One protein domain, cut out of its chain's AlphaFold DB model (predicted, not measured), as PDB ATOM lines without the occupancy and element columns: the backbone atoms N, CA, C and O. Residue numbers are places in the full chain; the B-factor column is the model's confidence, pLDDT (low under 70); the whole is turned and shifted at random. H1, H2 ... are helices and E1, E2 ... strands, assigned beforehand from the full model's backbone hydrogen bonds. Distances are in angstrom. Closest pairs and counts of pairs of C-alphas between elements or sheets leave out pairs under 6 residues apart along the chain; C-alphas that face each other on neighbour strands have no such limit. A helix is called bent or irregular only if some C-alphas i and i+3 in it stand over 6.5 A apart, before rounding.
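This is residues 3 to 69 and 151 to 167 of the 346 residues of an uncharacterized protein of Pisolithus tinctorius Marx 270 (UniProt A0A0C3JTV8). A small, strongly twisted sheet of four strands, E2, E1, E5 and E6, has the short helices H1 and H2 on one face, and the hairpin of E3 and E4 stands near E6. Two long stretches have no named element: residues 23 to 34, which link E3 to E4 and lie 13 to 23 A from the mean of all C-alphas, and residues 45 to 62, which are tied to the sheet by a short antiparallel pairing of residues 52 to 53 with residues 160 to 161 of E6. The 84 printed residues run E1, H1, E2, E3, E4, H2, E5, E6; both sheets are antiparallel, and the class is mixed, with under half of the residues in named elements. The whole is compact, radius of gyration of the C-alphas 13.4 A, spanning 40 by 37 by 27 A.

The sheet holds E2, residues 14 to 16, E1, residues 3 to 5 from C-alpha 3 at (60.195, 83.516, 19.623), E5, residues 63 to 66, 10.0 A, and E6, residues 154 to 161, 18.1 A, ending with C-alpha 161 at (60.385, 73.224, 30.872). E3 is residues 19 to 22, 10.6 A; E4 is residues 35 to 39, 13.7 A. H1 is residues 6 to 11, 10.1 A, irregular with C-alphas 7 and 10 7.9 A apart; H2 is residues 41 to 44.

In the sheet the neighbour strands are antiparallel, with these backbone atoms within hydrogen-bond range: N 3 and O 15 at 2.8 A between E1 and E2, N 65 and O 4 at 2.8 A between E5 and E1, and N 155 and O 64 at 2.9 A between E6 and E5. In the hairpin E3 and E4, N 36 and O 21 are 2.8 A apart. H2's closest C-alphas to E1 are Leu 44 and Ser 5, 4.9 A. H1 has 0 of 2 O i to N i+4 pairs within range and 1 of 3 O i to N i+3 pairs; H2 is too short for the former.

Residues 70 to 150 are not printed, and C-alphas 69 and 151 are 10.6 A apart. The links E3 to E4 and H2 to E5 are long. Residue 167 is under pLDDT 70.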
ATOM      1  N   ILE A   3      59.214  83.601  18.543       94.31
ATOM      2  CA  ILE A   3      60.195  83.516  19.623       94.31
ATOM      3  C   ILE A   3      61.366  82.601  19.271       94.31
ATOM      4  O   ILE A   3      61.254  81.691  18.449       94.31
ATOM      5  N   ALA A   4      62.490  82.838  19.935       93.62
ATOM      6  CA  ALA A   4      63.664  81.972  19.936       93.62
ATOM      7  C   ALA A   4      64.318  82.001  21.325       93.62
ATOM      8  O   ALA A   4      64.146  82.969  22.070       93.62
ATOM      9  N   SER A   5      65.083  80.972  21.692       93.56
ATOM     10  CA  SER A   5      65.884  81.008  22.923       93.56
ATOM     11  C   SER A   5      67.332  81.372  22.644       93.56
ATOM     12  O   SER A   5      67.910  80.931  21.651       93.56
ATOM     13  N   ALA A   6      67.947  82.098  23.581       92.06
ATOM     14  CA  ALA A   6      69.381  82.379  23.556       92.06
ATOM     15  C   ALA A   6      70.229  81.097  23.490       92.06
ATOM     16  O   ALA A   6      71.269  81.062  22.842       92.06
ATOM     17  N   GLU A   7      69.744  80.014  24.104       90.62
ATOM     18  CA  GLU A   7      70.371  78.690  24.064       90.62
ATOM     19  C   GLU A   7      70.463  78.110  22.640       90.62
ATOM     20  O   GLU A   7      71.374  77.333  22.347       90.62
ATOM     21  N   ARG A   8      69.532  78.475  21.750       88.38
ATOM     22  CA  ARG A   8      69.384  77.879  20.413       88.38
ATOM     23  C   ARG A   8      69.595  78.855  19.256       88.38
ATOM     24  O   ARG A   8      69.447  78.439  18.104       88.38
ATOM     25  N   GLU A   9      70.019  80.091  19.537       85.44
ATOM     26  CA  GLU A   9      70.294  81.145  18.542       85.44
ATOM     27  C   GLU A   9      71.218  80.652  17.410       85.44
ATOM     28  O   GLU A   9      70.922  80.869  16.240       85.44
ATOM     29  N   ALA A  10      72.278  79.897  17.729       84.69
ATOM     30  CA  ALA A  10      73.234  79.381  16.737       84.69
ATOM     31  C   ALA A  10      72.656  78.327  15.769       84.69
ATOM     32  O   ALA A  10      73.254  78.043  14.736       84.69
ATOM     33  N   THR A  11      71.520  77.718  16.116       85.75
ATOM     34  CA  THR A  11      70.838  76.711  15.283       85.75
ATOM     35  C   THR A  11      69.599  77.263  14.589       85.75
ATOM     36  O   THR A  11      68.862  76.487  13.986       85.75
ATOM     37  N   ASP A  12      69.342  78.566  14.738       83.06
ATOM     38  CA  ASP A  12      68.155  79.258  14.228       83.06
ATOM     39  C   ASP A  12      66.837  78.537  14.569       83.06
ATOM     40  O   ASP A  12      65.877  78.529  13.804       83.06
ATOM     41  N   THR A  13      66.781  77.883  15.738       86.00
ATOM     42  CA  THR A  13      65.525  77.281  16.196       86.00
ATOM     43  C   THR A  13      64.591  78.397  16.638       86.00
ATOM     44  O   THR A  13      64.919  79.174  17.536       86.00
ATOM     45  N   HIS A  14      63.411  78.436  16.034       87.94
ATOM     46  CA  HIS A  14      62.371  79.400  16.341       87.94
ATOM     47  C   HIS A  14      61.010  78.713  16.442       87.94
ATOM     48  O   HIS A  14      60.819  77.594  15.962       87.94
ATOM     49  N   GLY A  15      60.052  79.411  17.033       90.06
ATOM     50  CA  GLY A  15      58.666  78.976  17.099       90.06
ATOM     51  C   GLY A  15      57.732  80.099  17.522       90.06
ATOM     52  O   GLY A  15      58.121  81.266  17.521       90.06
ATOM     53  N   GLY A  16      56.500  79.753  17.867       92.00
ATOM     54  CA  GLY A  16      55.467  80.677  18.321       92.00
ATOM     55  C   GLY A  16      55.225  80.618  19.829       92.00
ATOM     56  O   GLY A  16      55.508  79.616  20.487       92.00
ATOM     57  N   VAL A  17      54.670  81.694  20.383       93.50
ATOM     58  CA  VAL A  17      53.921  81.629  21.647       93.50
ATOM     59  C   VAL A  17      52.524  81.096  21.367       93.50
ATOM     60  O   VAL A  17      51.837  81.625  20.494       93.50
ATOM     61  N   ALA A  18      52.106  80.100  22.143       93.25
ATOM     62  CA  ALA A  18      50.763  79.542  22.080       93.25
ATOM     63  C   ALA A  18      49.758  80.403  22.858       93.25
ATOM     64  O   ALA A  18      48.670  80.683  22.365       93.25
ATOM     65  N   LEU A  19      50.117  80.837  24.070       92.88
ATOM     66  CA  LEU A  19      49.283  81.705  24.908       92.88
ATOM     67  C   LEU A  19      50.085  82.386  26.024       92.88
ATOM     68  O   LEU A  19      51.231  82.035  26.305       92.88
ATOM     69  N   PHE A  20      49.399  83.272  26.731       93.44
ATOM     70  CA  PHE A  20      49.800  83.963  27.941       93.44
ATOM     71  C   PHE A  20      48.822  83.674  29.084       93.44
ATOM     72  O   PHE A  20      47.607  83.611  28.874       93.44
ATOM     73  N   PHE A  21      49.330  83.562  30.305       91.50
ATOM     74  CA  PHE A  21      48.534  83.444  31.526       91.50
ATOM     75  C   PHE A  21      49.173  84.252  32.659       91.50
ATOM     76  O   PHE A  21      50.337  84.645  32.573       91.50
ATOM     77  N   ARG A  22      48.393  84.555  33.699       89.44
ATOM     78  CA  ARG A  22      48.886  85.245  34.896       89.44
ATOM     79  C   ARG A  22      49.050  84.250  36.029       89.44
ATOM     80  O   ARG A  22      48.240  83.336  36.162       89.44
ATOM     81  N   GLU A  23      50.088  84.452  36.820       88.81
ATOM     82  CA  GLU A  23      50.197  83.840  38.140       88.81
ATOM     83  C   GLU A  23      49.216  84.564  39.065       88.81
ATOM     84  O   GLU A  23      49.208  85.792  39.107       88.81
ATOM     85  N   ASN A  24      48.331  83.814  39.724       85.81
ATOM     86  CA  ASN A  24      47.342  84.401  40.629       85.81
ATOM     87  C   ASN A  24      47.993  84.755  41.969       85.81
ATOM     88  O   ASN A  24      47.873  85.885  42.438       85.81
ATOM     89  N   GLU A  25      48.707  83.790  42.541       88.44
ATOM     90  CA  GLU A  25      49.426  83.885  43.808       88.44
ATOM     91  C   GLU A  25      50.850  83.371  43.591       88.44
ATOM     92  O   GLU A  25      51.059  82.469  42.773       88.44
ATOM     93  N   ASP A  26      51.823  83.972  44.268       85.62
ATOM     94  CA  ASP A  26      53.198  83.482  44.281       85.62
ATOM     95  C   ASP A  26      53.376  82.287  45.237       85.62
ATOM     96  O   ASP A  26      52.421  81.783  45.833       85.62
ATOM     97  N   ASP A  27      54.615  81.806  45.365       81.00
ATOM     98  CA  ASP A  27      54.946  80.660  46.220       81.00
ATOM     99  C   ASP A  27      54.647  80.911  47.716       81.00
ATOM    100  O   ASP A  27      54.532  79.949  48.480       81.00
ATOM    101  N   ASP A  28      54.502  82.174  48.130       85.75
ATOM    102  CA  ASP A  28      54.179  82.589  49.499       85.75
ATOM    103  C   ASP A  28      52.661  82.809  49.705       85.75
ATOM    104  O   ASP A  28      52.209  83.023  50.834       85.75
ATOM    105  N   GLY A  29      51.856  82.681  48.641       86.06
ATOM    106  CA  GLY A  29      50.405  82.890  48.656       86.06
ATOM    107  C   GLY A  29      49.985  84.352  48.492       86.06
ATOM    108  O   GLY A  29      48.809  84.677  48.679       86.06
ATOM    109  N   ASP A  30      50.918  85.244  48.152       90.50
ATOM    110  CA  ASP A  30      50.636  86.658  47.931       90.50
ATOM    111  C   ASP A  30      50.209  86.911  46.472       90.50
ATOM    112  O   ASP A  30      50.692  86.243  45.554       90.50
ATOM    113  N   PRO A  31      49.320  87.891  46.198       90.38
ATOM    114  CA  PRO A  31      48.896  88.203  44.837       90.38
ATOM    115  C   PRO A  31      50.075  88.518  43.909       90.38
ATOM    116  O   PRO A  31      50.843  89.453  44.152       90.38
ATOM    117  N   SER A  32      50.166  87.800  42.790       88.69
ATOM    118  CA  SER A  32      51.245  87.983  41.821       88.69
ATOM    119  C   SER A  32      50.817  88.825  40.621       88.69
ATOM    120  O   SER A  32      49.694  88.760  40.118       88.69
ATOM    121  N   ALA A  33      51.753  89.632  40.124       87.06
ATOM    122  CA  ALA A  33      51.605  90.373  38.873       87.06
ATOM    123  C   ALA A  33      52.328  89.696  37.696       87.06
ATOM    124  O   ALA A  33      52.341  90.249  36.590       87.06
ATOM    125  N   LYS A  34      52.959  88.532  37.915       90.94
ATOM    126  CA  LYS A  34      53.758  87.873  36.880       90.94
ATOM    127  C   LYS A  34      52.877  87.365  35.745       90.94
ATOM    128  O   LYS A  34      51.785  86.826  35.939       90.94
ATOM    129  N   VAL A  35      53.403  87.520  34.537       92.25
ATOM    130  CA  VAL A  35      52.813  86.990  33.311       92.25
ATOM    131  C   VAL A  35      53.745  85.920  32.778       92.25
ATOM    132  O   VAL A  35      54.950  86.128  32.661       92.25
ATOM    133  N   PHE A  36      53.166  84.790  32.411       94.19
ATOM    134  CA  PHE A  36      53.863  83.683  31.791       94.19
ATOM    135  C   PHE A  36      53.337  83.465  30.382       94.19
ATOM    136  O   PHE A  36      52.175  83.741  30.083       94.19
ATOM    137  N   ALA A  37      54.199  82.953  29.516       95.25
ATOM    138  CA  ALA A  37      53.851  82.532  28.172       95.25
ATOM    139  C   ALA A  37      54.189  81.054  27.979       95.25
ATOM    140  O   ALA A  37      55.212  80.580  28.477       95.25
ATOM    141  N   VAL A  38      53.336  80.340  27.243       94.75
ATOM    142  CA  VAL A  38      53.494  78.914  26.927       94.75
ATOM    143  C   VAL A  38      53.920  78.743  25.474       94.75
ATOM    144  O   VAL A  38      53.406  79.402  24.571       94.75
ATOM    145  N   THR A  39      54.847  77.823  25.249       94.75
ATOM    146  CA  THR A  39      55.279  77.331  23.935       94.75
ATOM    147  C   THR A  39      55.718  75.867  24.071       94.75
ATOM    148  O   THR A  39      55.533  75.279  25.135       94.75
ATOM    149  N   ASN A  40      56.310  75.254  23.045       93.31
ATOM    150  CA  ASN A  40      56.884  73.913  23.162       93.31
ATOM    151  C   ASN A  40      58.274  73.905  23.826       93.31
ATOM    152  O   ASN A  40      59.071  74.838  23.681       93.31
ATOM    153  N   CYS A  41      58.614  72.799  24.493       93.81
ATOM    154  CA  CYS A  41      59.931  72.577  25.098       93.81
ATOM    155  C   CYS A  41      61.032  72.578  24.041       93.81
ATOM    156  O   CYS A  41      62.025  73.296  24.180       93.81
ATOM    157  N   HIS A  42      60.823  71.861  22.935       91.50
ATOM    158  CA  HIS A  42      61.828  71.728  21.876       91.50
ATOM    159  C   HIS A  42      62.221  73.046  21.185       91.50
ATOM    160  O   HIS A  42      63.256  73.095  20.518       91.50
ATOM    161  N   ILE A  43      61.420  74.107  21.334       91.56
ATOM    162  CA  ILE A  43      61.711  75.437  20.782       91.56
ATOM    163  C   ILE A  43      62.705  76.177  21.668       91.56
ATOM    164  O   ILE A  43      63.641  76.793  21.164       91.56
ATOM    165  N   LEU A  44      62.514  76.126  22.989       93.69
ATOM    166  CA  LEU A  44      63.310  76.920  23.925       93.69
ATOM    167  C   LEU A  44      64.492  76.155  24.524       93.69
ATOM    168  O   LEU A  44      65.451  76.788  24.961       93.69
ATOM    169  N   ARG A  45      64.469  74.820  24.492       93.50
ATOM    170  CA  ARG A  45      65.448  73.944  25.149       93.50
ATOM    171  C   ARG A  45      66.203  73.092  24.149       93.50
ATOM    172  O   ARG A  45      65.586  72.493  23.270       93.50
ATOM    173  N   LYS A  46      67.533  73.017  24.257       91.38
ATOM    174  CA  LYS A  46      68.349  72.075  23.470       91.38
ATOM    175  C   LYS A  46      68.247  70.670  24.046       91.38
ATOM    176  O   LYS A  46      68.068  69.718  23.296       91.38
ATOM    177  N   ASP A  47      68.363  70.568  25.366       91.50
ATOM    178  CA  ASP A  47      68.148  69.326  26.097       91.50
ATOM    179  C   ASP A  47      66.677  69.221  26.508       91.50
ATOM    180  O   ASP A  47      66.209  69.959  27.381       91.50
ATOM    181  N   THR A  48      65.958  68.329  25.829       92.19
ATOM    182  CA  THR A  48      64.530  68.065  26.031       92.19
ATOM    183  C   THR A  48      64.266  66.821  26.876       92.19
ATOM    184  O   THR A  48      63.105  66.527  27.160       92.19
ATOM    185  N   ILE A  49      65.303  66.082  27.289       91.00
ATOM    186  CA  ILE A  49      65.158  64.867  28.110       91.00
ATOM    187  C   ILE A  49      65.293  65.161  29.611       91.00
ATOM    188  O   ILE A  49      64.945  64.319  30.442       91.00
ATOM    189  N   ILE A  50      65.745  66.367  29.967       92.38
ATOM    190  CA  ILE A  50      65.884  66.836  31.347       92.38
ATOM    191  C   ILE A  50      64.904  67.979  31.618       92.38
ATOM    192  O   ILE A  50      64.800  68.931  30.848       92.38
ATOM    193  N   THR A  51      64.220  67.907  32.763       94.25
ATOM    194  CA  THR A  51      63.401  69.013  33.268       94.25
ATOM    195  C   THR A  51      64.280  70.193  33.665       94.25
ATOM    196  O   THR A  51      65.215  70.050  34.454       94.25
ATOM    197  N   TYR A  52      63.922  71.377  33.189       94.56
ATOM    198  CA  TYR A  52      64.450  72.638  33.677       94.56
ATOM    199  C   TYR A  52      63.437  73.384  34.520       94.56
ATOM    200  O   TYR A  52      62.251  73.451  34.203       94.56
ATOM    201  N   GLU A  53      63.953  73.998  35.570       94.88
ATOM    202  CA  GLU A  53      63.222  74.882  36.455       94.88
ATOM    203  C   GLU A  53      64.182  75.993  36.868       94.88
ATOM    204  O   GLU A  53      65.309  75.727  37.310       94.88
ATOM    205  N   PHE A  54      63.759  77.235  36.673       94.12
ATOM    206  CA  PHE A  54      64.537  78.397  37.046       94.12
ATOM    207  C   PHE A  54      64.666  78.454  38.570       94.12
ATOM    208  O   PHE A  54      63.679  78.442  39.295       94.12
ATOM    209  N   LYS A  55      65.903  78.506  39.071       91.31
ATOM    210  CA  LYS A  55      66.202  78.425  40.512       91.31
ATOM    211  C   LYS A  55      66.201  79.782  41.224       91.31
ATOM    212  O   LYS A  55      66.757  79.900  42.310       91.31
ATOM    213  N   GLY A  56      65.590  80.798  40.621       88.31
ATOM    214  CA  GLY A  56      65.457  82.123  41.217       88.31
ATOM    215  C   GLY A  56      66.733  82.967  41.156       88.31
ATOM    216  O   GLY A  56      67.558  82.856  40.244       88.31
ATOM    217  N   ALA A  57      66.863  83.885  42.114       83.81
ATOM    218  CA  ALA A  57      67.906  84.904  42.115       83.81
ATOM    219  C   ALA A  57      69.323  84.299  42.107       83.81
ATOM    220  O   ALA A  57      69.651  83.413  42.889       83.81
ATOM    221  N   GLY A  58      70.180  84.804  41.215       81.19
ATOM    222  CA  GLY A  58      71.568  84.351  41.065       81.19
ATOM    223  C   GLY A  58      71.764  83.177  40.099       81.19
ATOM    224  O   GLY A  58      72.894  82.943  39.669       81.19
ATOM    225  N   ALA A  59      70.697  82.484  39.686       88.44
ATOM    226  CA  ALA A  59      70.791  81.453  38.656       88.44
ATOM    227  C   ALA A  59      70.941  82.073  37.246       88.44
ATOM    228  O   ALA A  59      70.315  83.099  36.951       88.44
ATOM    229  N   PRO A  60      71.727  81.459  36.337       87.94
ATOM    230  CA  PRO A  60      71.788  81.884  34.942       87.94
ATOM    231  C   PRO A  60      70.407  81.841  34.283       87.94
ATOM    232  O   PRO A  60      69.725  80.812  34.294       87.94
ATOM    233  N   ARG A  61      70.000  82.963  33.682       92.69
ATOM    234  CA  ARG A  61      68.732  83.064  32.958       92.69
ATOM    235  C   ARG A  61      68.884  82.527  31.546       92.69
ATOM    236  O   ARG A  61      69.783  82.925  30.810       92.69
ATOM    237  N   GLN A  62      67.944  81.685  31.143       94.25
ATOM    238  CA  GLN A  62      67.791  81.314  29.745       94.25
ATOM    239  C   GLN A  62      66.868  82.306  29.055       94.25
ATOM    240  O   GLN A  62      65.647  82.199  29.146       94.25
ATOM    241  N   HIS A  63      67.457  83.306  28.406       95.88
ATOM    242  CA  HIS A  63      66.693  84.377  27.781       95.88
ATOM    243  C   HIS A  63      65.849  83.882  26.607       95.88
ATOM    244  O   HIS A  63      66.317  83.121  25.757       95.88
ATOM    245  N   VAL A  64      64.621  84.388  26.550       96.50
ATOM    246  CA  VAL A  64      63.716  84.241  25.411       96.50
ATOM    247  C   VAL A  64      63.720  85.551  24.635       96.50
ATOM    248  O   VAL A  64      63.609  86.636  25.217       96.50
ATOM    249  N   ARG A  65      63.891  85.453  23.319       95.00
ATOM    250  CA  ARG A  65      63.966  86.577  22.387       95.00
ATOM    251  C   ARG A  65      62.700  86.643  21.541       95.00
ATOM    252  O   ARG A  65      62.218  85.608  21.084       95.00
ATOM    253  N   LEU A  66      62.211  87.853  21.284       94.12
ATOM    254  CA  LEU A  66      61.236  88.134  20.235       94.12
ATOM    255  C   LEU A  66      61.925  88.005  18.878       94.12
ATOM    256  O   LEU A  66      62.784  88.822  18.561       94.12
ATOM    257  N   ALA A  67      61.515  87.009  18.097       92.69
ATOM    258  CA  ALA A  67      62.121  86.606  16.832       92.69
ATOM    259  C   ALA A  67      63.628  86.254  16.904       92.69
ATOM    260  O   ALA A  67      64.463  86.926  17.515       92.69
ATOM    261  N   GLY A  68      64.001  85.182  16.203       91.12
ATOM    262  CA  GLY A  68      65.402  84.875  15.918       91.12
ATOM    263  C   GLY A  68      66.040  85.912  14.986       91.12
ATOM    264  O   GLY A  68      65.396  86.856  14.521       91.12
ATOM    265  N   PHE A  69      67.330  85.749  14.690       90.38
ATOM    266  CA  PHE A  69      68.019  86.616  13.730       90.38
ATOM    267  C   PHE A  69      67.347  86.568  12.349       90.38
ATOM    268  O   PHE A  69      66.922  87.609  11.849       90.38
ATOM    269  N   THR A 151      70.033  91.325  21.510       91.25
ATOM    270  CA  THR A 151      69.951  91.518  22.957       91.25
ATOM    271  C   THR A 151      68.813  92.456  23.361       91.25
ATOM    272  O   THR A 151      68.159  92.221  24.379       91.25
ATOM    273  N   CYS A 152      68.476  93.433  22.513       93.12
ATOM    274  CA  CYS A 152      67.325  94.325  22.680       93.12
ATOM    275  C   CYS A 152      65.976  93.627  22.443       93.12
ATOM    276  O   CYS A 152      64.913  94.217  22.666       93.12
ATOM    277  N   ARG A 153      65.996  92.364  22.007       93.62
ATOM    278  CA  ARG A 153      64.800  91.548  21.774       93.62
ATOM    279  C   ARG A 153      64.486  90.590  22.915       93.62
ATOM    280  O   ARG A 153      63.558  89.805  22.774       93.62
ATOM    281  N   THR A 154      65.200  90.628  24.042       95.12
ATOM    282  CA  THR A 154      64.775  89.862  25.226       95.12
ATOM    283  C   THR A 154      63.367  90.266  25.644       95.12
ATOM    284  O   THR A 154      63.115  91.444  25.894       95.12
ATOM    285  N   ILE A 155      62.488  89.277  25.760       95.12
ATOM    286  CA  ILE A 155      61.105  89.435  26.233       95.12
ATOM    287  C   ILE A 155      60.816  88.622  27.493       95.12
ATOM    288  O   ILE A 155      59.682  88.599  27.954       95.12
ATOM    289  N   GLY A 156      61.813  87.923  28.032       95.62
ATOM    290  CA  GLY A 156      61.616  87.063  29.184       95.62
ATOM    291  C   GLY A 156      62.739  86.062  29.389       95.62
ATOM    292  O   GLY A 156      63.821  86.158  28.790       95.62
ATOM    293  N   HIS A 157      62.471  85.082  30.241       96.31
ATOM    294  CA  HIS A 157      63.365  83.957  30.481       96.31
ATOM    295  C   HIS A 157      62.581  82.686  30.796       96.31
ATOM    296  O   HIS A 157      61.510  82.747  31.397       96.31
ATOM    297  N   VAL A 158      63.112  81.535  30.376       96.62
ATOM    298  CA  VAL A 158      62.499  80.234  30.669       96.62
ATOM    299  C   VAL A 158      62.346  80.098  32.179       96.62
ATOM    300  O   VAL A 158      63.311  80.294  32.916       96.62
ATOM    301  N   HIS A 159      61.139  79.757  32.615       95.44
ATOM    302  CA  HIS A 159      60.822  79.520  34.015       95.44
ATOM    303  C   HIS A 159      60.743  78.019  34.288       95.44
ATOM    304  O   HIS A 159      61.371  77.515  35.215       95.44
ATOM    305  N   TRP A 160      60.039  77.281  33.429       94.75
ATOM    306  CA  TRP A 160      59.841  75.849  33.592       94.75
ATOM    307  C   TRP A 160      59.707  75.148  32.243       94.75
ATOM    308  O   TRP A 160      58.927  75.559  31.387       94.75
ATOM    309  N   ALA A 161      60.458  74.068  32.056       94.94
ATOM    310  CA  ALA A 161      60.385  73.224  30.872       94.94
ATOM    311  C   ALA A 161      60.540  71.757  31.301       94.94
ATOM    312  O   ALA A 161      61.663  71.318  31.557       94.94
ATOM    313  N   PRO A 162      59.451  70.987  31.454       92.38
ATOM    314  CA  PRO A 162      59.543  69.574  31.784       92.38
ATOM    315  C   PRO A 162      60.244  68.805  30.665       92.38
ATOM    316  O   PRO A 162      60.191  69.199  29.497       92.38
ATOM    317  N   LYS A 163      60.843  67.661  31.018       92.25
ATOM    318  CA  LYS A 163      61.269  66.696  30.002       92.25
ATOM    319  C   LYS A 163      60.091  66.357  29.083       92.25
ATOM    320  O   LYS A 163      58.971  66.140  29.564       92.25
ATOM    321  N   ILE A 164      60.358  66.277  27.783       90.00
ATOM    322  CA  ILE A 164      59.375  65.772  26.832       90.00
ATOM    323  C   ILE A 164      59.073  64.331  27.225       90.00
ATOM    324  O   ILE A 164      59.971  63.525  27.478       90.00
ATOM    325  N   SER A 165      57.792  64.037  27.369       87.56
ATOM    326  CA  SER A 165      57.319  62.731  27.802       87.56
ATOM    327  C   SER A 165      55.989  62.428  27.152       87.56
ATOM    328  O   SER A 165      55.237  63.331  26.799       87.56
ATOM    329  N   VAL A 166      55.716  61.144  27.008       83.38
ATOM    330  CA  VAL A 166      54.395  60.637  26.682       83.38
ATOM    331  C   VAL A 166      53.808  60.079  27.973       83.38
ATOM    332  O   VAL A 166      54.559  59.591  28.817       83.38
ATOM    333  N   ASP A 167      52.489  60.176  28.123       67.25
ATOM    334  CA  ASP A 167      51.727  59.667  29.269       67.25
ATOM    335  C   ASP A 167      51.694  60.570  30.514       67.25
ATOM    336  O   ASP A 167      52.129  60.233  31.617       67.25
TER     337      ASP A 167